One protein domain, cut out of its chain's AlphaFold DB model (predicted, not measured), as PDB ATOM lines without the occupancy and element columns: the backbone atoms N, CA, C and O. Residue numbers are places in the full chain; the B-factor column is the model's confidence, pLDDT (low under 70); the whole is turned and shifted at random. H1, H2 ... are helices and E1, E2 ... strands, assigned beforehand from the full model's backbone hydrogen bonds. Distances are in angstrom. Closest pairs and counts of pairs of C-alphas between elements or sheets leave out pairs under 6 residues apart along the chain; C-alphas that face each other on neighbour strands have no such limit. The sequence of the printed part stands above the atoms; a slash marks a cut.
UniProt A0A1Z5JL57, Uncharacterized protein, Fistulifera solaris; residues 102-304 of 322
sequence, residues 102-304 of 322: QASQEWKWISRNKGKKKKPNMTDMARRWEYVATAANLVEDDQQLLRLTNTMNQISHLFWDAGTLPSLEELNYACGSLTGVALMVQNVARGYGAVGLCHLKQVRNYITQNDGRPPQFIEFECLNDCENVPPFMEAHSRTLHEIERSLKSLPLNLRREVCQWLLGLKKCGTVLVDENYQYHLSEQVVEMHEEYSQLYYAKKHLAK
ATOM      1  N   GLN A 102       4.970  60.423 -10.058       51.03
ATOM      2  CA  GLN A 102       4.259  59.644 -11.080       51.03
ATOM      3  C   GLN A 102       3.178  58.734 -10.499       51.03
ATOM      4  O   GLN A 102       2.051  58.856 -10.953       51.03
ATOM      5  N   ALA A 103       3.445  57.933  -9.459       49.84
ATOM      6  CA  ALA A 103       2.371  57.173  -8.800       49.84
ATOM      7  C   ALA A 103       1.324  58.115  -8.202       49.84
ATOM      8  O   ALA A 103       0.130  57.920  -8.397       49.84
ATOM      9  N   SER A 104       1.754  59.216  -7.567       52.16
ATOM     10  CA  SER A 104       0.816  60.245  -7.113       52.16
ATOM     11  C   SER A 104       0.043  60.868  -8.276       52.16
ATOM     12  O   SER A 104      -1.130  61.158  -8.103       52.16
ATOM     13  N   GLN A 105       0.646  61.094  -9.448       54.28
ATOM     14  CA  GLN A 105      -0.023  61.670 -10.623       54.28
ATOM     15  C   GLN A 105      -0.974  60.690 -11.303       54.28
ATOM     16  O   GLN A 105      -2.062  61.109 -11.679       54.28
ATOM     17  N   GLU A 106      -0.597  59.425 -11.438       49.50
ATOM     18  CA  GLU A 106      -1.398  58.360 -12.035       49.50
ATOM     19  C   GLU A 106      -2.592  58.037 -11.137       49.50
ATOM     20  O   GLU A 106      -3.724  58.051 -11.608       49.50
ATOM     21  N   TRP A 107      -2.401  57.950  -9.817       53.16
ATOM     22  CA  TRP A 107      -3.526  57.860  -8.885       53.16
ATOM     23  C   TRP A 107      -4.340  59.152  -8.787       53.16
ATOM     24  O   TRP A 107      -5.570  59.104  -8.739       53.16
ATOM     25  N   LYS A 108      -3.708  60.335  -8.827       53.28
ATOM     26  CA  LYS A 108      -4.446  61.604  -8.966       53.28
ATOM     27  C   LYS A 108      -5.265  61.608 -10.255       53.28
ATOM     28  O   LYS A 108      -6.372  62.131 -10.238       53.28
ATOM     29  N   TRP A 109      -4.772  61.015 -11.337       49.28
ATOM     30  CA  TRP A 109      -5.468  60.902 -12.614       49.28
ATOM     31  C   TRP A 109      -6.621  59.897 -12.538       49.28
ATOM     32  O   TRP A 109      -7.738  60.276 -12.870       49.28
ATOM     33  N   ILE A 110      -6.418  58.698 -11.978       51.53
ATOM     34  CA  ILE A 110      -7.488  57.719 -11.700       51.53
ATOM     35  C   ILE A 110      -8.581  58.352 -10.818       51.53
ATOM     36  O   ILE A 110      -9.772  58.170 -11.069       51.53
ATOM     37  N   SER A 111      -8.196  59.168  -9.829       51.97
ATOM     38  CA  SER A 111      -9.138  59.890  -8.963       51.97
ATOM     39  C   SER A 111      -9.844  61.069  -9.653       51.97
ATOM     40  O   SER A 111     -10.963  61.409  -9.274       51.97
ATOM     41  N   ARG A 112      -9.223  61.691 -10.670       47.78
ATOM     42  CA  ARG A 112      -9.758  62.858 -11.400       47.78
ATOM     43  C   ARG A 112     -10.577  62.488 -12.637       47.78
ATOM     44  O   ARG A 112     -11.504  63.219 -12.961       47.78
ATOM     45  N   ASN A 113     -10.279  61.371 -13.301       45.62
ATOM     46  CA  ASN A 113     -10.888  60.998 -14.580       45.62
ATOM     47  C   ASN A 113     -12.072  60.021 -14.482       45.62
ATOM     48  O   ASN A 113     -12.639  59.645 -15.507       45.62
ATOM     49  N   LYS A 114     -12.556  59.695 -13.275       46.00
ATOM     50  CA  LYS A 114     -13.906  59.125 -13.091       46.00
ATOM     51  C   LYS A 114     -14.960  60.232 -13.224       46.00
ATOM     52  O   LYS A 114     -15.580  60.649 -12.252       46.00
ATOM     53  N   GLY A 115     -15.152  60.732 -14.444       47.03
ATOM     54  CA  GLY A 115     -16.027  61.858 -14.797       47.03
ATOM     55  C   GLY A 115     -17.534  61.693 -14.542       47.03
ATOM     56  O   GLY A 115     -18.322  62.367 -15.196       47.03
ATOM     57  N   LYS A 116     -17.989  60.839 -13.619       42.56
ATOM     58  CA  LYS A 116     -19.404  60.741 -13.225       42.56
ATOM     59  C   LYS A 116     -19.504  60.467 -11.722       42.56
ATOM     60  O   LYS A 116     -19.338  59.336 -11.290       42.56
ATOM     61  N   LYS A 117     -19.826  61.527 -10.965       43.34
ATOM     62  CA  LYS A 117     -19.998  61.604  -9.497       43.34
ATOM     63  C   LYS A 117     -18.681  61.472  -8.715       43.34
ATOM     64  O   LYS A 117     -18.026  60.438  -8.757       43.34
ATOM     65  N   LYS A 118     -18.308  62.528  -7.968       45.94
ATOM     66  CA  LYS A 118     -17.291  62.467  -6.897       45.94
ATOM     67  C   LYS A 118     -17.501  61.154  -6.137       45.94
ATOM     68  O   LYS A 118     -18.599  60.982  -5.613       45.94
ATOM     69  N   LYS A 119     -16.509  60.252  -6.074       52.69
ATOM     70  CA  LYS A 119     -16.551  59.145  -5.104       52.69
ATOM     71  C   LYS A 119     -16.721  59.809  -3.728       52.69
ATOM     72  O   LYS A 119     -15.817  60.547  -3.326       52.69
ATOM     73  N   PRO A 120     -17.881  59.678  -3.066       52.41
ATOM     74  CA  PRO A 120     -18.104  60.349  -1.797       52.41
ATOM     75  C   PRO A 120     -17.141  59.767  -0.757       52.41
ATOM     76  O   PRO A 120     -16.900  58.565  -0.746       52.41
ATOM     77  N   ASN A 121     -16.565  60.645   0.066       71.38
ATOM     78  CA  ASN A 121     -15.961  60.367   1.374       71.38
ATOM     79  C   ASN A 121     -15.149  59.068   1.508       71.38
ATOM     80  O   ASN A 121     -15.327  58.317   2.459       71.38
ATOM     81  N   MET A 122     -14.226  58.801   0.581       86.25
ATOM     82  CA  MET A 122     -13.311  57.671   0.746       86.25
ATOM     83  C   MET A 122     -12.279  57.997   1.828       86.25
ATOM     84  O   MET A 122     -11.495  58.939   1.667       86.25
ATOM     85  N   THR A 123     -12.301  57.228   2.908       88.25
ATOM     86  CA  THR A 123     -11.366  57.291   4.039       88.25
ATOM     87  C   THR A 123      -9.965  56.834   3.633       88.25
ATOM     88  O   THR A 123      -9.821  56.140   2.626       88.25
ATOM     89  N   ASP A 124      -8.921  57.210   4.388       87.62
ATOM     90  CA  ASP A 124      -7.538  56.799   4.077       87.62
ATOM     91  C   ASP A 124      -7.382  55.274   4.054       87.62
ATOM     92  O   ASP A 124      -6.773  54.745   3.128       87.62
ATOM     93  N   MET A 125      -8.015  54.557   4.990       91.12
ATOM     94  CA  MET A 125      -8.015  53.091   5.010       91.12
ATOM     95  C   MET A 125      -8.600  52.504   3.722       91.12
ATOM     96  O   MET A 125      -8.013  51.593   3.139       91.12
ATOM     97  N   ALA A 126      -9.717  53.050   3.238       92.81
ATOM     98  CA  ALA A 126     -10.313  52.602   1.985       92.81
ATOM     99  C   ALA A 126      -9.435  52.924   0.770       92.81
ATOM    100  O   ALA A 126      -9.294  52.073  -0.104       92.81
ATOM    101  N   ARG A 127      -8.787  54.101   0.721       90.88
ATOM    102  CA  ARG A 127      -7.851  54.422  -0.378       90.88
ATOM    103  C   ARG A 127      -6.631  53.508  -0.361       90.88
ATOM    104  O   ARG A 127      -6.205  53.049  -1.416       90.88
ATOM    105  N   ARG A 128      -6.091  53.242   0.830       92.69
ATOM    106  CA  ARG A 128      -4.962  52.338   1.047       92.69
ATOM    107  C   ARG A 128      -5.283  50.946   0.537       92.69
ATOM    108  O   ARG A 128      -4.507  50.398  -0.229       92.69
ATOM    109  N   TRP A 129      -6.432  50.397   0.905       95.25
ATOM    110  CA  TRP A 129      -6.827  49.069   0.450       95.25
ATOM    111  C   TRP A 129      -7.229  49.017  -1.024       95.25
ATOM    112  O   TRP A 129      -6.936  48.017  -1.670       95.25
ATOM    113  N   GLU A 130      -7.805  50.086  -1.590       93.06
ATOM    114  CA  GLU A 130      -7.996  50.188  -3.045       93.06
ATOM    115  C   GLU A 130      -6.641  50.110  -3.773       93.06
ATOM    116  O   GLU A 130      -6.497  49.345  -4.728       93.06
ATOM    117  N   TYR A 131      -5.631  50.843  -3.288       89.62
ATOM    118  CA  TYR A 131      -4.264  50.802  -3.813       89.62
ATOM    119  C   TYR A 131      -3.637  49.410  -3.663       89.62
ATOM    120  O   TYR A 131      -3.233  48.817  -4.658       89.62
ATOM    121  N   VAL A 132      -3.589  48.880  -2.438       91.69
ATOM    122  CA  VAL A 132      -2.889  47.629  -2.106       91.69
ATOM    123  C   VAL A 132      -3.500  46.448  -2.839       91.69
ATOM    124  O   VAL A 132      -2.773  45.680  -3.460       91.69
ATOM    125  N   ALA A 133      -4.829  46.325  -2.836       92.75
ATOM    126  CA  ALA A 133      -5.489  45.210  -3.500       92.75
ATOM    127  C   ALA A 133      -5.282  45.232  -5.019       92.75
ATOM    128  O   ALA A 133      -5.126  44.176  -5.627       92.75
ATOM    129  N   THR A 134      -5.234  46.421  -5.625       87.12
ATOM    130  CA  THR A 134      -4.953  46.564  -7.060       87.12
ATOM    131  C   THR A 134      -3.486  46.255  -7.365       87.12
ATOM    132  O   THR A 134      -3.194  45.474  -8.266       87.12
ATOM    133  N   ALA A 135      -2.556  46.839  -6.606       83.00
ATOM    134  CA  ALA A 135      -1.122  46.722  -6.861       83.00
ATOM    135  C   ALA A 135      -0.571  45.313  -6.570       83.00
ATOM    136  O   ALA A 135       0.318  44.841  -7.276       83.00
ATOM    137  N   ALA A 136      -1.150  44.611  -5.592       86.88
ATOM    138  CA  ALA A 136      -0.842  43.215  -5.286       86.88
ATOM    139  C   ALA A 136      -1.726  42.203  -6.048       86.88
ATOM    140  O   ALA A 136      -1.675  41.012  -5.757       86.88
ATOM    141  N   ASN A 137      -2.544  42.654  -7.011       88.25
ATOM    142  CA  ASN A 137      -3.420  41.803  -7.828       88.25
ATOM    143  C   ASN A 137      -4.323  40.859  -6.997       88.25
ATOM    144  O   ASN A 137      -4.479  39.678  -7.308       88.25
ATOM    145  N   LEU A 138      -4.898  41.377  -5.905       90.12
ATOM    146  CA  LEU A 138      -5.770  40.633  -4.983       90.12
ATOM    147  C   LEU A 138      -7.252  40.657  -5.383       90.12
ATOM    148  O   LEU A 138      -8.053  39.940  -4.784       90.12
ATOM    149  N   VAL A 139      -7.624  41.504  -6.342       91.81
ATOM    150  CA  VAL A 139      -8.992  41.651  -6.855       91.81
ATOM    151  C   VAL A 139      -9.046  41.271  -8.328       91.81
ATOM    152  O   VAL A 139      -8.163  41.632  -9.099       91.81
ATOM    153  N   GLU A 140     -10.105  40.572  -8.723       89.25
ATOM    154  CA  GLU A 140     -10.313  40.130 -10.108       89.25
ATOM    155  C   GLU A 140     -11.206  41.094 -10.899       89.25
ATOM    156  O   GLU A 140     -11.133  41.160 -12.124       89.25
ATOM    157  N   ASP A 141     -12.069  41.837 -10.199       89.75
ATOM    158  CA  ASP A 141     -13.080  42.691 -10.810       89.75
ATOM    159  C   ASP A 141     -13.395  43.951  -9.975       89.75
ATOM    160  O   ASP A 141     -13.114  44.051  -8.775       89.75
ATOM    161  N   ASP A 142     -14.037  44.924 -10.628       87.88
ATOM    162  CA  ASP A 142     -14.434  46.200 -10.020       87.88
ATOM    163  C   ASP A 142     -15.457  46.044  -8.880       87.88
ATOM    164  O   ASP A 142     -15.540  46.904  -7.999       87.88
ATOM    165  N   GLN A 143     -16.252  44.969  -8.871       91.56
ATOM    166  CA  GLN A 143     -17.243  44.715  -7.822       91.56
ATOM    167  C   GLN A 143     -16.571  44.249  -6.527       91.56
ATOM    168  O   GLN A 143     -16.981  44.674  -5.445       91.56
ATOM    169  N   GLN A 144     -15.528  43.420  -6.610       93.69
ATOM    170  CA  GLN A 144     -14.697  43.031  -5.467       93.69
ATOM    171  C   GLN A 144     -14.013  44.257  -4.857       93.69
ATOM    172  O   GLN A 144     -14.097  44.472  -3.646       93.69
ATOM    173  N   LEU A 145     -13.418  45.102  -5.703       92.06
ATOM    174  CA  LEU A 145     -12.768  46.338  -5.271       92.06
ATOM    175  C   LEU A 145     -13.761  47.315  -4.622       92.06
ATOM    176  O   LEU A 145     -13.461  47.918  -3.590       92.06
ATOM    177  N   LEU A 146     -14.967  47.448  -5.185       90.69
ATOM    178  CA  LEU A 146     -16.033  48.273  -4.613       90.69
ATOM    179  C   LEU A 146     -16.486  47.751  -3.245       90.69
ATOM    180  O   LEU A 146     -16.630  48.549  -2.317       90.69
ATOM    181  N   ARG A 147     -16.684  46.432  -3.103       95.19
ATOM    182  CA  ARG A 147     -17.018  45.808  -1.814       95.19
ATOM    183  C   ARG A 147     -15.942  46.113  -0.779       95.19
ATOM    184  O   ARG A 147     -16.277  46.719   0.230       95.19
ATOM    185  N   LEU A 148     -14.676  45.817  -1.086       96.38
ATOM    186  CA  LEU A 148     -13.527  46.105  -0.221       96.38
ATOM    187  C   LEU A 148     -13.490  47.574   0.219       96.38
ATOM    188  O   LEU A 148     -13.375  47.871   1.405       96.38
ATOM    189  N   THR A 149     -13.622  48.498  -0.735       94.06
ATOM    190  CA  THR A 149     -13.590  49.944  -0.468       94.06
ATOM    191  C   THR A 149     -14.703  50.352   0.500       94.06
ATOM    192  O   THR A 149     -14.470  51.118   1.435       94.06
ATOM    193  N   ASN A 150     -15.916  49.826   0.307       94.44
ATOM    194  CA  ASN A 150     -17.051  50.104   1.185       94.44
ATOM    195  C   ASN A 150     -16.844  49.513   2.584       94.44
ATOM    196  O   ASN A 150     -17.086  50.216   3.565       94.44
ATOM    197  N   THR A 151     -16.345  48.276   2.686       96.81
ATOM    198  CA  THR A 151     -16.009  47.641   3.971       96.81
ATOM    199  C   THR A 151     -14.995  48.480   4.746       96.81
ATOM    200  O   THR A 151     -15.193  48.772   5.921       96.81
ATOM    201  N   MET A 152     -13.933  48.931   4.076       95.94
ATOM    202  CA  MET A 152     -12.866  49.714   4.699       95.94
ATOM    203  C   MET A 152     -13.315  51.114   5.111       95.94
ATOM    204  O   MET A 152     -12.866  51.618   6.134       95.94
ATOM    205  N   ASN A 153     -14.243  51.732   4.372       92.69
ATOM    206  CA  ASN A 153     -14.878  52.973   4.819       92.69
ATOM    207  C   ASN A 153     -15.688  52.760   6.101       92.69
ATOM    208  O   ASN A 153     -15.561  53.553   7.028       92.69
ATOM    209  N   GLN A 154     -16.490  51.694   6.174       94.00
ATOM    210  CA  GLN A 154     -17.274  51.386   7.375       94.00
ATOM    211  C   GLN A 154     -16.373  51.141   8.588       94.00
ATOM    212  O   GLN A 154     -16.603  51.729   9.639       94.00
ATOM    213  N   ILE A 155     -15.312  50.343   8.427       94.00
ATOM    214  CA  ILE A 155     -14.328  50.100   9.494       94.00
ATOM    215  C   ILE A 155     -13.646  51.405   9.906       94.00
ATOM    216  O   ILE A 155     -13.561  51.711  11.090       94.00
ATOM    217  N   SER A 156     -13.203  52.209   8.939       90.75
ATOM    218  CA  SER A 156     -12.560  53.489   9.223       90.75
ATOM    219  C   SER A 156     -13.460  54.433  10.017       90.75
ATOM    220  O   SER A 156     -12.945  55.162  10.854       90.75
ATOM    221  N   HIS A 157     -14.773  54.428   9.780       89.81
ATOM    222  CA  HIS A 157     -15.725  55.237  10.545       89.81
ATOM    223  C   HIS A 157     -15.968  54.720  11.969       89.81
ATOM    224  O   HIS A 157     -16.410  55.493  12.811       89.81
ATOM    225  N   LEU A 158     -15.672  53.447  12.257       90.69
ATOM    226  CA  LEU A 158     -15.672  52.924  13.630       90.69
ATOM    227  C   LEU A 158     -14.412  53.325  14.406       90.69
ATOM    228  O   LEU A 158     -14.427  53.343  15.636       90.69
ATOM    229  N   PHE A 159     -13.312  53.598  13.703       85.81
ATOM    230  CA  PHE A 159     -12.034  53.945  14.322       85.81
ATOM    231  C   PHE A 159     -11.820  55.449  14.450       85.81
ATOM    232  O   PHE A 159     -11.319  55.893  15.480       85.81
ATOM    233  N   TRP A 160     -12.189  56.222  13.429       80.31
ATOM    234  CA  TRP A 160     -11.767  57.612  13.307       80.31
ATOM    235  C   TRP A 160     -12.888  58.541  12.855       80.31
ATOM    236  O   TRP A 160     -13.751  58.182  12.044       80.31
ATOM    237  N   ASP A 161     -12.791  59.788  13.307       69.25
ATOM    238  CA  ASP A 161     -13.625  60.873  12.811       69.25
ATOM    239  C   ASP A 161     -13.294  61.179  11.347       69.25
ATOM    240  O   ASP A 161     -12.141  61.130  10.899       69.25
ATOM    241  N   ALA A 162     -14.319  61.539  10.576       63.47
ATOM    242  CA  ALA A 162     -14.158  61.844   9.163       63.47
ATOM    243  C   ALA A 162     -13.152  62.992   8.940       63.47
ATOM    244  O   ALA A 162     -13.354  64.112   9.399       63.47
ATOM    245  N   GLY A 163     -12.099  62.725   8.160       59.31
ATOM    246  CA  GLY A 163     -11.099  63.728   7.768       59.31
ATOM    247  C   GLY A 163      -9.821  63.742   8.610       59.31
ATOM    248  O   GLY A 163      -8.897  64.474   8.258       59.31
ATOM    249  N   THR A 164      -9.735  62.915   9.653       64.44
ATOM    250  CA  THR A 164      -8.493  62.693  10.408       64.44
ATOM    251  C   THR A 164      -7.580  61.699   9.680       64.44
ATOM    252  O   THR A 164      -8.031  60.877   8.872       64.44
ATOM    253  N   LEU A 165      -6.267  61.815   9.896       62.06
ATOM    254  CA  LEU A 165      -5.334  60.777   9.458       62.06
ATOM    255  C   LEU A 165      -5.488  59.573  10.391       62.06
ATOM    256  O   LEU A 165      -5.643  59.783  11.590       62.06
ATOM    257  N   PRO A 166      -5.384  58.331   9.887       66.75
ATOM    258  CA  PRO A 166      -5.305  57.165  10.751       66.75
ATOM    259  C   PRO A 166      -4.122  57.313  11.706       66.75
ATOM    260  O   PRO A 166      -2.962  57.195  11.304       66.75
ATOM    261  N   SER A 167      -4.434  57.595  12.960       66.50
ATOM    262  CA  SER A 167      -3.506  57.572  14.077       66.50
ATOM    263  C   SER A 167      -4.021  56.538  15.064       66.50
ATOM    264  O   SER A 167      -5.217  56.497  15.359       66.50
ATOM    265  N   LEU A 168      -3.133  55.673  15.550       63.56
ATOM    266  CA  LEU A 168      -3.479  54.764  16.643       63.56
ATOM    267  C   LEU A 168      -3.484  55.463  18.012       63.56
ATOM    268  O   LEU A 168      -3.991  54.882  18.965       63.56
ATOM    269  N   GLU A 169      -2.981  56.700  18.113       59.47
ATOM    270  CA  GLU A 169      -3.111  57.528  19.323       59.47
ATOM    271  C   GLU A 169      -4.490  58.168  19.446       59.47
ATOM    272  O   GLU A 169      -5.068  58.189  20.525       59.47
ATOM    273  N   GLU A 170      -5.022  58.682  18.334       53.91
ATOM    274  CA  GLU A 170      -6.269  59.463  18.291       53.91
ATOM    275  C   GLU A 170      -7.513  58.571  18.172       53.91
ATOM    276  O   GLU A 170      -8.562  58.998  17.687       53.91
ATOM    277  N   LEU A 171      -7.425  57.304  18.581       55.53
ATOM    278  CA  LEU A 171      -8.607  56.458  18.676       55.53
ATOM    279  C   LEU A 171      -9.502  57.041  19.779       55.53
ATOM    280  O   LEU A 171      -9.301  56.772  20.961       55.53
ATOM    281  N   ASN A 172     -10.515  57.812  19.379       47.38
ATOM    282  CA  ASN A 172     -11.493  58.477  20.253       47.38
ATOM    283  C   ASN A 172     -12.210  57.514  21.233       47.38
ATOM    284  O   ASN A 172     -12.809  57.956  22.208       47.38
ATOM    285  N   TYR A 173     -12.117  56.197  20.999       50.41
ATOM    286  CA  TYR A 173     -12.635  55.107  21.841       50.41
ATOM    287  C   TYR A 173     -11.557  54.061  22.206       50.41
ATOM    288  O   TYR A 173     -11.894  52.888  22.368       50.41
ATOM    289  N   ALA A 174     -10.291  54.507  22.277       59.84
ATOM    290  CA  ALA A 174      -8.945  53.928  22.501       59.84
ATOM    291  C   ALA A 174      -8.716  52.414  22.720       59.84
ATOM    292  O   ALA A 174      -7.612  51.927  22.501       59.84
ATOM    293  N   CYS A 175      -9.711  51.637  23.120       74.69
ATOM    294  CA  CYS A 175      -9.609  50.194  23.286       74.69
ATOM    295  C   CYS A 175     -10.868  49.440  22.825       74.69
ATOM    296  O   CYS A 175     -10.744  48.355  22.252       74.69
ATOM    297  N   GLY A 176     -12.066  50.012  23.009       81.69
ATOM    298  CA  GLY A 176     -13.341  49.347  22.720       81.69
ATOM    299  C   GLY A 176     -13.561  49.095  21.229       81.69
ATOM    300  O   GLY A 176     -13.848  47.965  20.844       81.69
ATOM    301  N   SER A 177     -13.351  50.109  20.380       86.62
ATOM    302  CA  SER A 177     -13.588  49.984  18.934       86.62
ATOM    303  C   SER A 177     -12.603  49.042  18.251       86.62
ATOM    304  O   SER A 177     -13.006  48.121  17.540       86.62
ATOM    305  N   LEU A 178     -11.309  49.220  18.520       86.62
ATOM    306  CA  LEU A 178     -10.251  48.373  17.979       86.62
ATOM    307  C   LEU A 178     -10.411  46.919  18.434       86.62
ATOM    308  O   LEU A 178     -10.288  46.003  17.624       86.62
ATOM    309  N   THR A 179     -10.739  46.699  19.709       88.06
ATOM    310  CA  THR A 179     -10.961  45.348  20.231       88.06
ATOM    311  C   THR A 179     -12.252  44.733  19.702       88.06
ATOM    312  O   THR A 179     -12.231  43.575  19.302       88.06
ATOM    313  N   GLY A 180     -13.350  45.487  19.623       91.25
ATOM    314  CA  GLY A 180     -14.610  44.994  19.068       91.25
ATOM    315  C   GLY A 180     -14.481  44.589  17.598       91.25
ATOM    316  O   GLY A 180     -14.891  43.493  17.211       91.25
ATOM    317  N   VAL A 181     -13.821  45.421  16.781       93.06
ATOM    318  CA  VAL A 181     -13.503  45.064  15.389       93.06
ATOM    319  C   VAL A 181     -12.557  43.867  15.339       93.06
ATOM    320  O   VAL A 181     -12.807  42.953  14.557       93.06
ATOM    321  N   ALA A 182     -11.521  43.812  16.184       91.81
ATOM    322  CA  ALA A 182     -10.620  42.663  16.239       91.81
ATOM    323  C   ALA A 182     -11.379  41.360  16.531       91.81
ATOM    324  O   ALA A 182     -11.214  40.404  15.783       91.81
ATOM    325  N   LEU A 183     -12.258  41.322  17.539       92.00
ATOM    326  CA  LEU A 183     -13.066  40.140  17.874       92.00
ATOM    327  C   LEU A 183     -13.965  39.697  16.714       92.00
ATOM    328  O   LEU A 183     -14.035  38.507  16.396       92.00
ATOM    329  N   MET A 184     -14.612  40.643  16.028       95.44
ATOM    330  CA  MET A 184     -15.385  40.337  14.822       95.44
ATOM    331  C   MET A 184     -14.488  39.743  13.722       95.44
ATOM    332  O   MET A 184     -14.822  38.712  13.138       95.44
ATOM    333  N   VAL A 185     -13.313  40.332  13.480       95.06
ATOM    334  CA  VAL A 185     -12.357  39.846  12.473       95.06
ATOM    335  C   VAL A 185     -11.821  38.456  12.826       95.06
ATOM    336  O   VAL A 185     -11.675  37.627  11.930       95.06
ATOM    337  N   GLN A 186     -11.599  38.145  14.107       93.31
ATOM    338  CA  GLN A 186     -11.235  36.792  14.541       93.31
ATOM    339  C   GLN A 186     -12.306  35.767  14.154       93.31
ATOM    340  O   GLN A 186     -11.976  34.683  13.682       93.31
ATOM    341  N   ASN A 187     -13.592  36.100  14.309       93.75
ATOM    342  CA  ASN A 187     -14.685  35.205  13.910       93.75
ATOM    343  C   ASN A 187     -14.702  34.961  12.399       93.75
ATOM    344  O   ASN A 187     -14.925  33.833  11.956       93.75
ATOM    345  N   VAL A 188     -14.409  35.992  11.599       96.56
ATOM    346  CA  VAL A 188     -14.203  35.823  10.153       96.56
ATOM    347  C   VAL A 188     -12.993  34.923   9.881       96.56
ATOM    348  O   VAL A 188     -13.080  34.058   9.009       96.56
ATOM    349  N   ALA A 189     -11.903  35.092  10.636       95.12
ATOM    350  CA  ALA A 189     -10.655  34.356  10.462       95.12
ATOM    351  C   ALA A 189     -10.756  32.863  10.788       95.12
ATOM    352  O   ALA A 189     -10.327  32.019   9.997       95.12
ATOM    353  N   ARG A 190     -11.423  32.526  11.895       94.19
ATOM    354  CA  ARG A 190     -11.754  31.141  12.255       94.19
ATOM    355  C   ARG A 190     -12.536  30.441  11.146       94.19
ATOM    356  O   ARG A 190     -12.281  29.280  10.847       94.19
ATOM    357  N   GLY A 191     -13.431  31.169  10.472       93.88
ATOM    358  CA  GLY A 191     -14.229  30.647   9.361       93.88
ATOM    359  C   GLY A 191     -13.424  30.172   8.145       93.88
ATOM    360  O   GLY A 191     -13.997  29.521   7.276       93.88
ATOM    361  N   TYR A 192     -12.125  30.484   8.058       92.00
ATOM    362  CA  TYR A 192     -11.230  29.981   7.009       92.00
ATOM    363  C   TYR A 192      -9.982  29.254   7.535       92.00
ATOM    364  O   TYR A 192      -9.000  29.120   6.796       92.00
ATOM    365  N   GLY A 193     -10.030  28.780   8.785       91.88
ATOM    366  CA  GLY A 193      -9.017  27.895   9.370       91.88
ATOM    367  C   GLY A 193      -7.937  28.577  10.208       91.88
ATOM    368  O   GLY A 193      -7.007  27.903  10.638       91.88
ATOM    369  N   ALA A 194      -8.028  29.888  10.468       92.06
ATOM    370  CA  ALA A 194      -7.090  30.522  11.390       92.06
ATOM    371  C   ALA A 194      -7.403  30.110  12.836       92.06
ATOM    372  O   ALA A 194      -8.548  30.234  13.284       92.06
ATOM    373  N   VAL A 195      -6.388  29.668  13.575       89.12
ATOM    374  CA  VAL A 195      -6.541  29.210  14.964       89.12
ATOM    375  C   VAL A 195      -6.183  30.298  15.971       89.12
ATOM    376  O   VAL A 195      -6.752  30.322  17.060       89.12
ATOM    377  N   GLY A 196      -5.308  31.244  15.609       87.38
ATOM    378  CA  GLY A 196      -4.982  32.386  16.467       87.38
ATOM    379  C   GLY A 196      -3.916  33.312  15.906       87.38
ATOM    380  O   GLY A 196      -3.759  33.433  14.688       87.38
ATOM    381  N   LEU A 197      -3.213  33.996  16.811       85.25
ATOM    382  CA  LEU A 197      -2.207  35.002  16.487       85.25
ATOM    383  C   LEU A 197      -0.846  34.625  17.074       85.25
ATOM    384  O   LEU A 197      -0.741  34.164  18.208       85.25
ATOM    385  N   CYS A 198       0.220  34.904  16.331       82.81
ATOM    386  CA  CYS A 198       1.587  34.785  16.824       82.81
ATOM    387  C   CYS A 198       2.411  36.011  16.427       82.81
ATOM    388  O   CYS A 198       2.119  36.678  15.437       82.81
ATOM    389  N   HIS A 199       3.447  36.343  17.196       83.94
ATOM    390  CA  HIS A 199       4.357  37.411  16.805       83.94
ATOM    391  C   HIS A 199       5.245  36.941  15.640       83.94
ATOM    392  O   HIS A 199       5.917  35.917  15.740       83.94
ATOM    393  N   LEU A 200       5.337  37.717  14.559       78.56
ATOM    394  CA  LEU A 200       6.063  37.366  13.331       78.56
ATOM    395  C   LEU A 200       7.519  36.950  13.597       78.56
ATOM    396  O   LEU A 200       8.014  35.998  13.003       78.56
ATOM    397  N   LYS A 201       8.203  37.629  14.530       80.19
ATOM    398  CA  LYS A 201       9.561  37.242  14.968       80.19
ATOM    399  C   LYS A 201       9.612  35.822  15.551       80.19
ATOM    400  O   LYS A 201      10.552  35.098  15.260       80.19
ATOM    401  N   GLN A 202       8.618  35.423  16.348       77.81
ATOM    402  CA  GLN A 202       8.571  34.085  16.944       77.81
ATOM    403  C   GLN A 202       8.327  33.022  15.872       77.81
ATOM    404  O   GLN A 202       9.029  32.017  15.853       77.81
ATOM    405  N   VAL A 203       7.414  33.282  14.930       75.94
ATOM    406  CA  VAL A 203       7.148  32.366  13.808       75.94
ATOM    407  C   VAL A 203       8.383  32.190  12.920       75.94
ATOM    408  O   VAL A 203       8.750  31.070  12.577       75.94
ATOM    409  N   ARG A 204       9.083  33.284  12.593       79.19
ATOM    410  CA  ARG A 204      10.333  33.227  11.816       79.19
ATOM    411  C   ARG A 204      11.431  32.453  12.545       79.19
ATOM    412  O   ARG A 204      12.133  31.666  11.913       79.19
ATOM    413  N   ASN A 205      11.569  32.643  13.855       77.50
ATOM    414  CA  ASN A 205      12.541  31.895  14.654       77.50
ATOM    415  C   ASN A 205      12.214  30.398  14.667       77.50
ATOM    416  O   ASN A 205      13.110  29.595  14.445       77.50
ATOM    417  N   TYR A 206      10.941  30.033  14.829       75.50
ATOM    418  CA  TYR A 206      10.500  28.638  14.798       75.50
ATOM    419  C   TYR A 206      10.850  27.944  13.471       75.50
ATOM    420  O   TYR A 206      11.479  26.888  13.464       75.50
ATOM    421  N   ILE A 207      10.528  28.584  12.340       75.81
ATOM    422  CA  ILE A 207      10.801  28.041  10.998       75.81
ATOM    423  C   ILE A 207      12.309  27.888  10.750       75.81
ATOM    424  O   ILE A 207      12.740  26.917  10.134       75.81
ATOM    425  N   THR A 208      13.121  28.846  11.206       78.56
ATOM    426  CA  THR A 208      14.564  28.866  10.912       78.56
ATOM    427  C   THR A 208      15.398  28.007  11.856       78.56
ATOM    428  O   THR A 208      16.394  27.433  11.422       78.56
ATOM    429  N   GLN A 209      15.025  27.923  13.134       75.31
ATOM    430  CA  GLN A 209      15.817  27.234  14.157       75.31
ATOM    431  C   GLN A 209      15.452  25.755  14.291       75.31
ATOM    432  O   GLN A 209      16.269  24.994  14.804       75.31
ATOM    433  N   ASN A 210      14.272  25.340  13.802       69.56
ATOM    434  CA  ASN A 210      13.779  23.960  13.858       69.56
ATOM    435  C   ASN A 210      13.971  23.323  15.251       69.56
ATOM    436  O   ASN A 210      14.334  22.156  15.384       69.56
ATOM    437  N   ASP A 211      13.775  24.120  16.303       70.94
ATOM    438  CA  ASP A 211      14.036  23.734  17.692       70.94
ATOM    439  C   ASP A 211      12.946  22.808  18.266       70.94
ATOM    440  O   ASP A 211      13.016  22.393  19.426       70.94
ATOM    441  N   GLY A 212      11.936  22.481  17.450       71.12
ATOM    442  CA  GLY A 212      10.802  21.627  17.792       71.12
ATOM    443  C   GLY A 212       9.854  22.236  18.824       71.12
ATOM    444  O   GLY A 212       8.922  21.558  19.254       71.12
ATOM    445  N   ARG A 213      10.067  23.489  19.248       71.75
ATOM    446  CA  ARG A 213       9.216  24.153  20.236       71.75
ATOM    447  C   ARG A 213       8.187  25.004  19.506       71.75
ATOM    448  O   ARG A 213       8.571  25.994  18.895       71.75
ATOM    449  N   PRO A 214       6.888  24.664  19.568       67.56
ATOM    450  CA  PRO A 214       5.872  25.472  18.912       67.56
ATOM    451  C   PRO A 214       5.954  26.918  19.428       67.56
ATOM    452  O   PRO A 214       6.220  27.136  20.618       67.56
ATOM    453  N   PRO A 215       5.773  27.917  18.550       70.31
ATOM    454  CA  PRO A 215       5.897  29.308  18.943       70.31
ATOM    455  C   PRO A 215       4.876  29.638  20.037       70.31
ATOM    456  O   PRO A 215       3.763  29.111  20.035       70.31
ATOM    457  N   GLN A 216       5.248  30.519  20.975       68.25
ATOM    458  CA  GLN A 216       4.308  30.996  21.991       68.25
ATOM    459  C   GLN A 216       3.097  31.618  21.295       68.25
ATOM    460  O   GLN A 216       3.198  32.611  20.571       68.25
ATOM    461  N   PHE A 217       1.961  30.969  21.490       68.44
ATOM    462  CA  PHE A 217       0.730  31.271  20.797       68.44
ATOM    463  C   PHE A 217      -0.123  32.208  21.641       68.44
ATOM    464  O   PHE A 217      -0.233  32.039  22.854       68.44
ATOM    465  N   ILE A 218      -0.720  33.204  20.991       64.56
ATOM    466  CA  ILE A 218      -1.762  34.015  21.603       64.56
ATOM    467  C   ILE A 218      -3.079  33.438  21.101       64.56
ATOM    468  O   ILE A 218      -3.504  33.717  19.972       64.56
ATOM    469  N   GLU A 219      -3.710  32.621  21.944       69.25
ATOM    470  CA  GLU A 219      -5.102  32.245  21.737       69.25
ATOM    471  C   GLU A 219      -5.934  33.513  21.577       69.25
ATOM    472  O   GLU A 219      -5.733  34.523  22.257       69.25
ATOM    473  N   PHE A 220      -6.885  33.465  20.649       70.38
ATOM    474  CA  PHE A 220      -7.768  34.590  20.376       70.38
ATOM    475  C   PHE A 220      -8.507  35.102  21.632       70.38
ATOM    476  O   PHE A 220      -8.925  36.262  21.643       70.38
ATOM    477  N   GLU A 221      -8.635  34.267  22.671       58.22
ATOM    478  CA  GLU A 221      -9.267  34.576  23.960       58.22
ATOM    479  C   GLU A 221      -8.609  35.749  24.709       58.22
ATOM    480  O   GLU A 221      -9.313  36.529  25.347       58.22
ATOM    481  N   CYS A 222      -7.300  35.976  24.544       55.62
ATOM    482  CA  CYS A 222      -6.565  37.049  25.234       55.62
ATOM    483  C   CYS A 222      -6.839  38.472  24.704       55.62
ATOM    484  O   CYS A 222      -6.098  39.403  25.012       55.62
ATOM    485  N   LEU A 223      -7.852  38.678  23.852       60.62
ATOM    486  CA  LEU A 223      -8.217  40.017  23.376       60.62
ATOM    487  C   LEU A 223      -9.372  40.660  24.157       60.62
ATOM    488  O   LEU A 223      -9.674  41.814  23.858       60.62
ATOM    489  N   ASN A 224      -9.976  39.967  25.127       64.50
ATOM    490  CA  ASN A 224     -11.216  40.368  25.807       64.50
ATOM    491  C   ASN A 224     -11.055  41.327  27.002       64.50
ATOM    492  O   ASN A 224     -12.063  41.734  27.572       64.50
ATOM    493  N   ASP A 225      -9.842  41.744  27.355       70.56
ATOM    494  CA  ASP A 225      -9.561  42.437  28.630       70.56
ATOM    495  C   ASP A 225     -10.005  43.914  28.684       70.56
ATOM    496  O   ASP A 225      -9.504  44.708  29.475       70.56
ATOM    497  N   CYS A 226     -10.923  44.326  27.813       81.38
ATOM    498  CA  CYS A 226     -11.321  45.716  27.665       81.38
ATOM    499  C   CYS A 226     -12.789  45.901  28.047       81.38
ATOM    500  O   CYS A 226     -13.686  45.554  27.279       81.38
ATOM    501  N   GLU A 227     -13.034  46.516  29.205       85.94
ATOM    502  CA  GLU A 227     -14.381  46.763  29.751       85.94
ATOM    503  C   GLU A 227     -15.286  47.573  28.804       85.94
ATOM    504  O   GLU A 227     -16.508  47.470  28.849       85.94
ATOM    505  N   ASN A 228     -14.689  48.333  27.882       86.12
ATOM    506  CA  ASN A 228     -15.406  49.120  26.878       86.12
ATOM    507  C   ASN A 228     -15.893  48.301  25.669       86.12
ATOM    508  O   ASN A 228     -16.577  48.842  24.799       86.12
ATOM    509  N   VAL A 229     -15.541  47.016  25.566       88.12
ATOM    510  CA  VAL A 229     -15.921  46.175  24.422       88.12
ATOM    511  C   VAL A 229     -17.406  45.835  24.419       88.12
ATOM    512  O   VAL A 229     -18.026  46.095  23.389       88.12
ATOM    513  N   PRO A 230     -18.016  45.309  25.501       90.06
ATOM    514  CA  PRO A 230     -19.450  45.030  25.506       90.06
ATOM    515  C   PRO A 230     -20.324  46.226  25.084       90.06
ATOM    516  O   PRO A 230     -21.083  46.060  24.126       90.06
ATOM    517  N   PRO A 231     -20.185  47.442  25.666       90.06
ATOM    518  CA  PRO A 231     -21.013  48.577  25.255       90.06
ATOM    519  C   PRO A 231     -20.729  49.020  23.813       90.06
ATOM    520  O   PRO A 231     -21.652  49.400  23.092       90.06
ATOM    521  N   PHE A 232     -19.477  48.930  23.343       90.56
ATOM    522  CA  PHE A 232     -19.148  49.221  21.945       90.56
ATOM    523  C   PHE A 232     -19.825  48.237  20.982       90.56
ATOM    524  O   PHE A 232     -20.424  48.660  19.988       90.56
ATOM    525  N   MET A 233     -19.727  46.937  21.271       91.19
ATOM    526  CA  MET A 233     -20.301  45.863  20.460       91.19
ATOM    527  C   MET A 233     -21.823  45.971  20.400       91.19
ATOM    528  O   MET A 233     -22.397  45.778  19.333       91.19
ATOM    529  N   GLU A 234     -22.472  46.319  21.514       93.06
ATOM    530  CA  GLU A 234     -23.916  46.556  21.567       93.06
ATOM    531  C   GLU A 234     -24.314  47.754  20.692       93.06
ATOM    532  O   GLU A 234     -25.126  47.604  19.770       93.06
ATOM    533  N   ALA A 235     -23.666  48.908  20.903       92.38
ATOM    534  CA  ALA A 235     -23.953  50.150  20.186       92.38
ATOM    535  C   ALA A 235     -23.730  50.053  18.664       92.38
ATOM    536  O   ALA A 235     -24.421  50.719  17.894       92.38
ATOM    537  N   HIS A 236     -22.797  49.204  18.218       94.50
ATOM    538  CA  HIS A 236     -22.415  49.069  16.806       94.50
ATOM    539  C   HIS A 236     -22.736  47.691  16.210       94.50
ATOM    540  O   HIS A 236     -22.266  47.372  15.114       94.50
ATOM    541  N   SER A 237     -23.544  46.876  16.890       95.88
ATOM    542  CA  SER A 237     -23.841  45.479  16.525       95.88
ATOM    543  C   SER A 237     -24.269  45.307  15.064       95.88
ATOM    544  O   SER A 237     -23.739  44.457  14.345       95.88
ATOM    545  N   ARG A 238     -25.177  46.165  14.583       96.88
ATOM    546  CA  ARG A 238     -25.637  46.157  13.188       96.88
ATOM    547  C   ARG A 238     -24.501  46.434  12.203       96.88
ATOM    548  O   ARG A 238     -24.343  45.690  11.238       96.88
ATOM    549  N   THR A 239     -23.717  47.484  12.441       95.62
ATOM    550  CA  THR A 239     -22.597  47.869  11.569       95.62
ATOM    551  C   THR A 239     -21.526  46.784  11.546       95.62
ATOM    552  O   THR A 239     -21.049  46.417  10.477       95.62
ATOM    553  N   LEU A 240     -21.193  46.209  12.704       95.94
ATOM    554  CA  LEU A 240     -20.244  45.103  12.806       95.94
ATOM    555  C   LEU A 240     -20.719  43.870  12.032       95.94
ATOM    556  O   LEU A 240     -19.927  43.270  11.311       95.94
ATOM    557  N   HIS A 241     -22.007  43.529  12.107       96.94
ATOM    558  CA  HIS A 241     -22.573  42.415  11.346       96.94
ATOM    559  C   HIS A 241     -22.552  42.661   9.824       96.94
ATOM    560  O   HIS A 241     -22.302  41.745   9.037       96.94
ATOM    561  N   GLU A 242     -22.794  43.899   9.385       97.19
ATOM    562  CA  GLU A 242     -22.679  44.287   7.973       97.19
ATOM    563  C   GLU A 242     -21.227  44.178   7.474       97.19
ATOM    564  O   GLU A 242     -20.992  43.601   6.406       97.19
ATOM    565  N   ILE A 243     -20.256  44.645   8.269       97.50
ATOM    566  CA  ILE A 243     -18.821  44.500   7.983       97.50
ATOM    567  C   ILE A 243     -18.439  43.019   7.918       97.50
ATOM    568  O   ILE A 243     -17.805  42.598   6.951       97.50
ATOM    569  N   GLU A 244     -18.856  42.211   8.893       97.69
ATOM    570  CA  GLU A 244     -18.568  40.775   8.951       97.69
ATOM    571  C   GLU A 244     -19.067  40.052   7.691       97.69
ATOM    572  O   GLU A 244     -18.322  39.306   7.048       97.69
ATOM    573  N   ARG A 245     -20.317  40.317   7.287       97.88
ATOM    574  CA  ARG A 245     -20.901  39.777   6.051       97.88
ATOM    575  C   ARG A 245     -20.111  40.222   4.823       97.88
ATOM    576  O   ARG A 245     -19.874  39.421   3.921       97.88
ATOM    577  N   SER A 246     -19.704  41.489   4.792       97.62
ATOM    578  CA  SER A 246     -18.923  42.055   3.696       97.62
ATOM    579  C   SER A 246     -17.557  41.373   3.573       97.62
ATOM    580  O   SER A 246     -17.224  40.883   2.493       97.62
ATOM    581  N   LEU A 247     -16.825  41.210   4.679       97.69
ATOM    582  CA  LEU A 247     -15.552  40.484   4.721       97.69
ATOM    583  C   LEU A 247     -15.712  39.023   4.279       97.69
ATOM    584  O   LEU A 247     -14.946  38.544   3.443       97.69
ATOM    585  N   LYS A 248     -16.748  38.327   4.764       97.38
ATOM    586  CA  LYS A 248     -17.076  36.948   4.355       97.38
ATOM    587  C   LYS A 248     -17.419  36.813   2.866       97.38
ATOM    588  O   LYS A 248     -17.339  35.708   2.339       97.38
ATOM    589  N   SER A 249     -17.770  37.904   2.182       97.00
ATOM    590  CA  SER A 249     -18.040  37.916   0.738       97.00
ATOM    591  C   SER A 249     -16.806  38.178  -0.137       97.00
ATOM    592  O   SER A 249     -16.884  38.031  -1.356       97.00
ATOM    593  N   LEU A 250     -15.670  38.576   0.451       97.44
ATOM    594  CA  LEU A 250     -14.423  38.801  -0.289       97.44
ATOM    595  C   LEU A 250     -13.768  37.466  -0.687       97.44
ATOM    596  O   LEU A 250     -13.893  36.498   0.072       97.44
ATOM    597  N   PRO A 251     -13.030  37.399  -1.812       96.81
ATOM    598  CA  PRO A 251     -12.176  36.255  -2.146       96.81
ATOM    599  C   PRO A 251     -11.249  35.868  -0.988       96.81
ATOM    600  O   PRO A 251     -10.835  36.727  -0.210       96.81
ATOM    601  N   LEU A 252     -10.930  34.577  -0.847       95.44
ATOM    602  CA  LEU A 252     -10.202  34.064   0.323       95.44
ATOM    603  C   LEU A 252      -8.823  34.718   0.507       95.44
ATOM    604  O   LEU A 252      -8.479  35.089   1.627       95.44
ATOM    605  N   ASN A 253      -8.059  34.883  -0.573       94.50
ATOM    606  CA  ASN A 253      -6.756  35.553  -0.569       94.50
ATOM    607  C   ASN A 253      -6.870  36.996  -0.047       94.50
ATOM    608  O   ASN A 253      -6.200  37.353   0.915       94.50
ATOM    609  N   LEU A 254      -7.785  37.795  -0.604       95.94
ATOM    610  CA  LEU A 254      -8.005  39.175  -0.170       95.94
ATOM    611  C   LEU A 254      -8.524  39.247   1.272       95.94
ATOM    612  O   LEU A 254      -8.072  40.069   2.065       95.94
ATOM    613  N   ARG A 255      -9.468  38.373   1.630       96.75
ATOM    614  CA  ARG A 255     -10.055  38.307   2.973       96.75
ATOM    615  C   ARG A 255      -8.999  38.028   4.038       96.75
ATOM    616  O   ARG A 255      -9.047  38.657   5.093       96.75
ATOM    617  N   ARG A 256      -8.072  37.102   3.771       95.06
ATOM    618  CA  ARG A 256      -6.960  36.765   4.672       95.06
ATOM    619  C   ARG A 256      -6.076  37.979   4.926       95.06
ATOM    620  O   ARG A 256      -5.912  38.346   6.084       95.06
ATOM    621  N   GLU A 257      -5.617  38.646   3.868       95.75
ATOM    622  CA  GLU A 257      -4.760  39.839   3.973       95.75
ATOM    623  C   GLU A 257      -5.449  40.980   4.737       95.75
ATOM    624  O   GLU A 257      -4.859  41.608   5.614       95.75
ATOM    625  N   VAL A 258      -6.740  41.206   4.475       96.19
ATOM    626  CA  VAL A 258      -7.535  42.211   5.194       96.19
ATOM    627  C   VAL A 258      -7.653  41.885   6.683       96.19
ATOM    628  O   VAL A 258      -7.427  42.757   7.523       96.19
ATOM    629  N   CYS A 259      -8.010  40.646   7.030       95.56
ATOM    630  CA  CYS A 259      -8.159  40.244   8.429       95.56
ATOM    631  C   CYS A 259      -6.824  40.319   9.176       95.56
ATOM    632  O   CYS A 259      -6.770  40.834  10.292       95.56
ATOM    633  N   GLN A 260      -5.760  39.834   8.536       93.31
ATOM    634  CA  GLN A 260      -4.388  39.893   9.020       93.31
ATOM    635  C   GLN A 260      -4.000  41.331   9.378       93.31
ATOM    636  O   GLN A 260      -3.581  41.612  10.500       93.31
ATOM    637  N   TRP A 261      -4.199  42.255   8.442       94.00
ATOM    638  CA  TRP A 261      -3.869  43.658   8.638       94.00
ATOM    639  C   TRP A 261      -4.696  44.314   9.749       94.00
ATOM    640  O   TRP A 261      -4.133  45.006  10.592       94.00
ATOM    641  N   LEU A 262      -6.013  44.065   9.798       93.25
ATOM    642  CA  LEU A 262      -6.897  44.617  10.833       93.25
ATOM    643  C   LEU A 262      -6.525  44.131  12.238       93.25
ATOM    644  O   LEU A 262      -6.522  44.923  13.178       93.25
ATOM    645  N   LEU A 263      -6.188  42.848  12.393       90.19
ATOM    646  CA  LEU A 263      -5.752  42.297  13.680       90.19
ATOM    647  C   LEU A 263      -4.396  42.862  14.105       90.19
ATOM    648  O   LEU A 263      -4.187  43.162  15.282       90.19
ATOM    649  N   GLY A 264      -3.493  43.063  13.149       87.50
ATOM    650  CA  GLY A 264      -2.189  43.647  13.415       87.50
ATOM    651  C   GLY A 264      -2.216  45.144  13.755       87.50
ATOM    652  O   GLY A 264      -1.255  45.634  14.349       87.50
ATOM    653  N   LEU A 265      -3.325  45.859  13.507       86.81
ATOM    654  CA  LEU A 265      -3.533  47.213  14.050       86.81
ATOM    655  C   LEU A 265      -3.596  47.224  15.584       86.81
ATOM    656  O   LEU A 265      -3.174  48.200  16.196       86.81
ATOM    657  N   LYS A 266      -4.086  46.145  16.217       83.38
ATOM    658  CA  LYS A 266      -4.115  46.025  17.686       83.38
ATOM    659  C   LYS A 266      -2.734  45.760  18.275       83.38
ATOM    660  O   LYS A 266      -2.437  46.207  19.378       83.38
ATOM    661  N   LYS A 267      -1.891  45.016  17.557       80.75
ATOM    662  CA  LYS A 267      -0.538  44.667  17.999       80.75
ATOM    663  C   LYS A 267       0.365  44.510  16.776       80.75
ATOM    664  O   LYS A 267       0.371  43.453  16.151       80.75
ATOM    665  N   CYS A 268       1.112  45.565  16.421       81.81
ATOM    666  CA  CYS A 268       1.997  45.545  15.244       81.81
ATOM    667  C   CYS A 268       2.960  44.346  15.352       81.81
ATOM    668  O   CYS A 268       3.484  44.036  16.423       81.81
ATOM    669  N   GLY A 269       3.146  43.637  14.237       79.88
ATOM    670  CA  GLY A 269       3.969  42.431  14.178       79.88
ATOM    671  C   GLY A 269       3.256  41.121  14.521       79.88
ATOM    672  O   GLY A 269       3.928  40.094  14.520       79.88
ATOM    673  N   THR A 270       1.946  41.097  14.792       84.81
ATOM    674  CA  THR A 270       1.196  39.832  14.889       84.81
ATOM    675  C   THR A 270       0.790  39.301  13.520       84.81
ATOM    676  O   THR A 270       0.509  40.069  12.603       84.81
ATOM    677  N   VAL A 271       0.752  37.976  13.385       88.56
ATOM    678  CA  VAL A 271       0.266  37.255  12.206       88.56
ATOM    679  C   VAL A 271      -0.740  36.177  12.584       88.56
ATOM    680  O   VAL A 271      -0.606  35.541  13.628       88.56
ATOM    681  N   LEU A 272      -1.741  35.990  11.730       91.44
ATOM    682  CA  LEU A 272      -2.680  34.884  11.736       91.44
ATOM    683  C   LEU A 272      -1.930  33.607  11.394       91.44
ATOM    684  O   LEU A 272      -1.172  33.575  10.421       91.44
ATOM    685  N   VAL A 273      -2.188  32.570  12.181       90.00
ATOM    686  CA  VAL A 273      -1.655  31.229  11.958       90.00
ATOM    687  C   VAL A 273      -2.783  30.212  11.832       90.00
ATOM    688  O   VAL A 273      -3.850  30.384  12.432       90.00
ATOM    689  N   ASP A 274      -2.552  29.173  11.039       90.31
ATOM    690  CA  ASP A 274      -3.436  28.013  10.920       90.31
ATOM    691  C   ASP A 274      -3.073  26.897  11.918       90.31
ATOM    692  O   ASP A 274      -2.166  27.038  12.744       90.31
ATOM    693  N   GLU A 275      -3.798  25.779  11.853       87.88
ATOM    694  CA  GLU A 275      -3.574  24.591  12.692       87.88
ATOM    695  C   GLU A 275      -2.180  23.959  12.528       87.88
ATOM    696  O   GLU A 275      -1.714  23.251  13.417       87.88
ATOM    697  N   ASN A 276      -1.497  24.248  11.418       86.69
ATOM    698  CA  ASN A 276      -0.149  23.773  11.116       86.69
ATOM    699  C   ASN A 276       0.925  24.817  11.456       86.69
ATOM    700  O   ASN A 276       2.089  24.648  11.086       86.69
ATOM    701  N   TYR A 277       0.551  25.905  12.139       79.31
ATOM    702  CA  TYR A 277       1.415  27.043  12.457       79.31
ATOM    703  C   TYR A 277       1.991  27.753  11.225       79.31
ATOM    704  O   TYR A 277       2.991  28.471  11.326       79.31
ATOM    705  N   GLN A 278       1.363  27.596  10.060       84.75
ATOM    706  CA  GLN A 278       1.697  28.398   8.895       84.75
ATOM    707  C   GLN A 278       1.072  29.776   9.057       84.75
ATOM    708  O   GLN A 278      -0.091  29.903   9.438       84.75
ATOM    709  N   TYR A 279       1.852  30.820   8.779       82.81
ATOM    710  CA  TYR A 279       1.355  32.187   8.826       82.81
ATOM    711  C   TYR A 279       0.955  32.679   7.440       82.81
ATOM    712  O   TYR A 279       1.542  32.305   6.423       82.81
ATOM    713  N   HIS A 280      -0.030  33.568   7.411       75.44
ATOM    714  CA  HIS A 280      -0.527  34.168   6.179       75.44
ATOM    715  C   HIS A 280      -0.190  35.659   6.166       75.44
ATOM    716  O   HIS A 280      -0.966  36.482   6.642       75.44
ATOM    717  N   LEU A 281       0.998  35.994   5.661       85.75
ATOM    718  CA  LEU A 281       1.403  37.375   5.399       85.75
ATOM    719  C   LEU A 281       2.126  37.433   4.055       85.75
ATOM    720  O   LEU A 281       3.235  36.913   3.928       85.75
ATOM    721  N   SER A 282       1.504  38.068   3.065       91.19
ATOM    722  CA  SER A 282       2.142  38.319   1.776       91.19
ATOM    723  C   SER A 282       3.163  39.453   1.888       91.19
ATOM    724  O   SER A 282       2.815  40.590   2.212       91.19
ATOM    725  N   GLU A 283       4.431  39.165   1.581       88.19
ATOM    726  CA  GLU A 283       5.490  40.185   1.543       88.19
ATOM    727  C   GLU A 283       5.164  41.289   0.532       88.19
ATOM    728  O   GLU A 283       5.307  42.469   0.841       88.19
ATOM    729  N   GLN A 284       4.586  40.919  -0.615       88.00
ATOM    730  CA  GLN A 284       4.117  41.873  -1.617       88.00
ATOM    731  C   GLN A 284       3.068  42.838  -1.037       88.00
ATOM    732  O   GLN A 284       3.113  44.035  -1.303       88.00
ATOM    733  N   VAL A 285       2.124  42.354  -0.224       91.12
ATOM    734  CA  VAL A 285       1.098  43.210   0.402       91.12
ATOM    735  C   VAL A 285       1.725  44.186   1.396       91.12
ATOM    736  O   VAL A 285       1.359  45.364   1.409       91.12
ATOM    737  N   VAL A 286       2.700  43.725   2.185       90.19
ATOM    738  CA  VAL A 286       3.467  44.573   3.112       90.19
ATOM    739  C   VAL A 286       4.201  45.682   2.357       90.19
ATOM    740  O   VAL A 286       4.064  46.856   2.709       90.19
ATOM    741  N   GLU A 287       4.901  45.340   1.274       86.56
ATOM    742  CA  GLU A 287       5.586  46.310   0.411       86.56
ATOM    743  C   GLU A 287       4.614  47.349  -0.164       86.56
ATOM    744  O   GLU A 287       4.901  48.546  -0.142       86.56
ATOM    745  N   MET A 288       3.424  46.931  -0.610       90.44
ATOM    746  CA  MET A 288       2.415  47.857  -1.140       90.44
ATOM    747  C   MET A 288       1.850  48.791  -0.063       90.44
ATOM    748  O   MET A 288       1.553  49.958  -0.342       90.44
ATOM    749  N   HIS A 289       1.713  48.327   1.184       92.25
ATOM    750  CA  HIS A 289       1.355  49.205   2.298       92.25
ATOM    751  C   HIS A 289       2.456  50.230   2.589       92.25
ATOM    752  O   HIS A 289       2.145  51.399   2.857       92.25
ATOM    753  N   GLU A 290       3.725  49.827   2.542       87.75
ATOM    754  CA  GLU A 290       4.852  50.743   2.702       87.75
ATOM    755  C   GLU A 290       4.873  51.782   1.573       87.75
ATOM    756  O   GLU A 290       4.899  52.987   1.848       87.75
ATOM    757  N   GLU A 291       4.765  51.340   0.317       84.12
ATOM    758  CA  GLU A 291       4.757  52.214  -0.855       84.12
ATOM    759  C   GLU A 291       3.622  53.239  -0.768       84.12
ATOM    760  O   GLU A 291       3.869  54.442  -0.894       84.12
ATOM    761  N   TYR A 292       2.394  52.808  -0.448       88.44
ATOM    762  CA  TYR A 292       1.276  53.726  -0.223       88.44
ATOM    763  C   TYR A 292       1.643  54.802   0.810       88.44
ATOM    764  O   TYR A 292       1.443  55.998   0.591       88.44
ATOM    765  N   SER A 293       2.247  54.410   1.927       88.19
ATOM    766  CA  SER A 293       2.635  55.352   2.983       88.19
ATOM    767  C   SER A 293       3.634  56.377   2.459       88.19
ATOM    768  O   SER A 293       3.446  57.581   2.639       88.19
ATOM    769  N   GLN A 294       4.649  55.926   1.721       84.75
ATOM    770  CA  GLN A 294       5.628  56.801   1.081       84.75
ATOM    771  C   GLN A 294       4.990  57.754   0.057       84.75
ATOM    772  O   GLN A 294       5.490  58.867  -0.124       84.75
ATOM    773  N   LEU A 295       3.909  57.352  -0.614       81.00
ATOM    774  CA  LEU A 295       3.206  58.171  -1.602       81.00
ATOM    775  C   LEU A 295       2.313  59.245  -0.976       81.00
ATOM    776  O   LEU A 295       2.270  60.369  -1.488       81.00
ATOM    777  N   TYR A 296       1.612  58.908   0.106       82.88
ATOM    778  CA  TYR A 296       0.526  59.731   0.641       82.88
ATOM    779  C   TYR A 296       0.873  60.468   1.934       82.88
ATOM    780  O   TYR A 296       0.270  61.506   2.209       82.88
ATOM    781  N   TYR A 297       1.846  59.995   2.715       82.81
ATOM    782  CA  TYR A 297       2.188  60.617   3.992       82.81
ATOM    783  C   TYR A 297       3.349  61.609   3.850       82.81
ATOM    784  O   TYR A 297       4.288  61.437   3.063       82.81
ATOM    785  N   ALA A 298       3.295  62.697   4.626       83.69
ATOM    786  CA  ALA A 298       4.393  63.660   4.667       83.69
ATOM    787  C   ALA A 298       5.656  62.997   5.236       83.69
ATOM    788  O   ALA A 298       5.573  62.143   6.115       83.69
ATOM    789  N   LYS A 299       6.842  63.432   4.788       85.19
ATOM    790  CA  LYS A 299       8.127  62.816   5.176       85.19
ATOM    791  C   LYS A 299       8.311  62.716   6.698       85.19
ATOM    792  O   LYS A 299       8.830  61.713   7.168       85.19
ATOM    793  N   LYS A 300       7.824  63.711   7.451       86.31
ATOM    794  CA  LYS A 300       7.854  63.730   8.924       86.31
ATOM    795  C   LYS A 300       7.058  62.594   9.587       86.31
ATOM    796  O   LYS A 300       7.372  62.228  10.707       86.31
ATOM    797  N   HIS A 301       6.050  62.043   8.909       84.31
ATOM    798  CA  HIS A 301       5.228  60.946   9.425       84.31
ATOM    799  C   HIS A 301       5.782  59.568   9.050       84.31
ATOM    800  O   HIS A 301       5.461  58.600   9.722       84.31
ATOM    801  N   LEU A 302       6.632  59.462   8.021       86.31
ATOM    802  CA  LEU A 302       7.147  58.167   7.550       86.31
ATOM    803  C   LEU A 302       8.008  57.447   8.590       86.31
ATOM    804  O   LEU A 302       7.965  56.227   8.657       86.31
ATOM    805  N   ALA A 303       8.737  58.189   9.428       87.19
ATOM    806  CA  ALA A 303       9.518  57.611  10.524       87.19
ATOM    807  C   ALA A 303       8.648  56.920  11.589       87.19
ATOM    808  O   ALA A 303       9.155  56.129  12.372       87.19
ATOM    809  N   LYS A 304       7.346  57.223  11.606       86.06
ATOM    810  CA  LYS A 304       6.361  56.704  12.554       86.06
ATOM    811  C   LYS A 304       5.468  55.625  11.933       86.06
ATOM    812  O   LYS A 304       4.493  55.205  12.529       86.06
TER     813      LYS A 304
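AT A GLANCE: This is residues 102 to 304 of the 322 residues of an uncharacterized protein of Fistulifera solaris (UniProt A0A1Z5JL57). Five helices, H2, H3, H4, H8 and H9, make the core, with H3 and H9 running against H2, H4 and H8. A small sheet, E1 and E2, packs by H4 and H9, H10 crosses H2, and H1 and H5 lie far out at opposite ends, where residues 112 to 118 and 208 to 213 stick out. The 203 printed residues hold eleven named helices and two strands, in the order H1 H2 H3 H4 E1 H5 H6 H7 H8 H9 E2 H10 H11; the sheet, E1 - E2, is antiparallel and the class is mostly helix. The helix packing is part aligned, part crossed; the whole is compact, with a radius of gyration of the C-alphas of 17.4 A and spans of 57 by 40 by 36 A.

HOW THE PARTS SIT: H1, residues 102 to 112, and H10, residues 283 to 296, only just touch, only at their ends, with 3 pairs of C-alphas within 8 A, the closest Ser 104 and Leu 295 at 6.4 A. H2, residues 124 to 135, touches H10 at a steep tilt of 51 degrees, closest at C-alphas 132 and 288, 5.4 A. H2 and H3, residues 142 to 159, form a helical hairpin at a shallow tilt of 30 degrees, closest at C-alphas 126 and 152, 4.7 A. The hub is H4, residues 176 to 190. It touches H3, H6, residues 220 to 223, H7, residues 229 to 235, H8, residues 237 to 248, and H9, residues 252 to 264; its closest C-alphas to H9 are 182 and 263, 5.5 A. H3 and H8 touch, closest at C-alphas 151 and 243, 5.8 A. E1, residues 194 to 199, and E2, residues 270 to 274, are antiparallel neighbours at 145 degrees, with N 195 and O 273 2.9 A apart and N 271 and O 198 2.8 A apart, within hydrogen-bond range. H5, residues 200 to 209, touches no helix; H11, residues 299 to 302, is close to H10 but not clearly touching. Each O i to N i+4 pair is within hydrogen-bond range in H1 to H5 and H7 to H10; H6 and H11 are too short for such a pair.

IN THESE COORDINATES: H1 begins at C-alpha 102 (4.259, 59.644, -11.080). H3 is 25.7 A long, H4 21.1 A, H10 20.2 A, H9 18.1 A. H11 ends at C-alpha 302 (7.147, 58.167, 7.550).

THE WHOLE: C-alphas 116 and 211 are the two farthest apart, 58.7 A. The printed part has no cut. The links H1 to H2 and H3 to H4 are long. Mean pLDDT of the printed part is 81.7; 43 residues are under 70, among them 102 to 120 and 161 to 174.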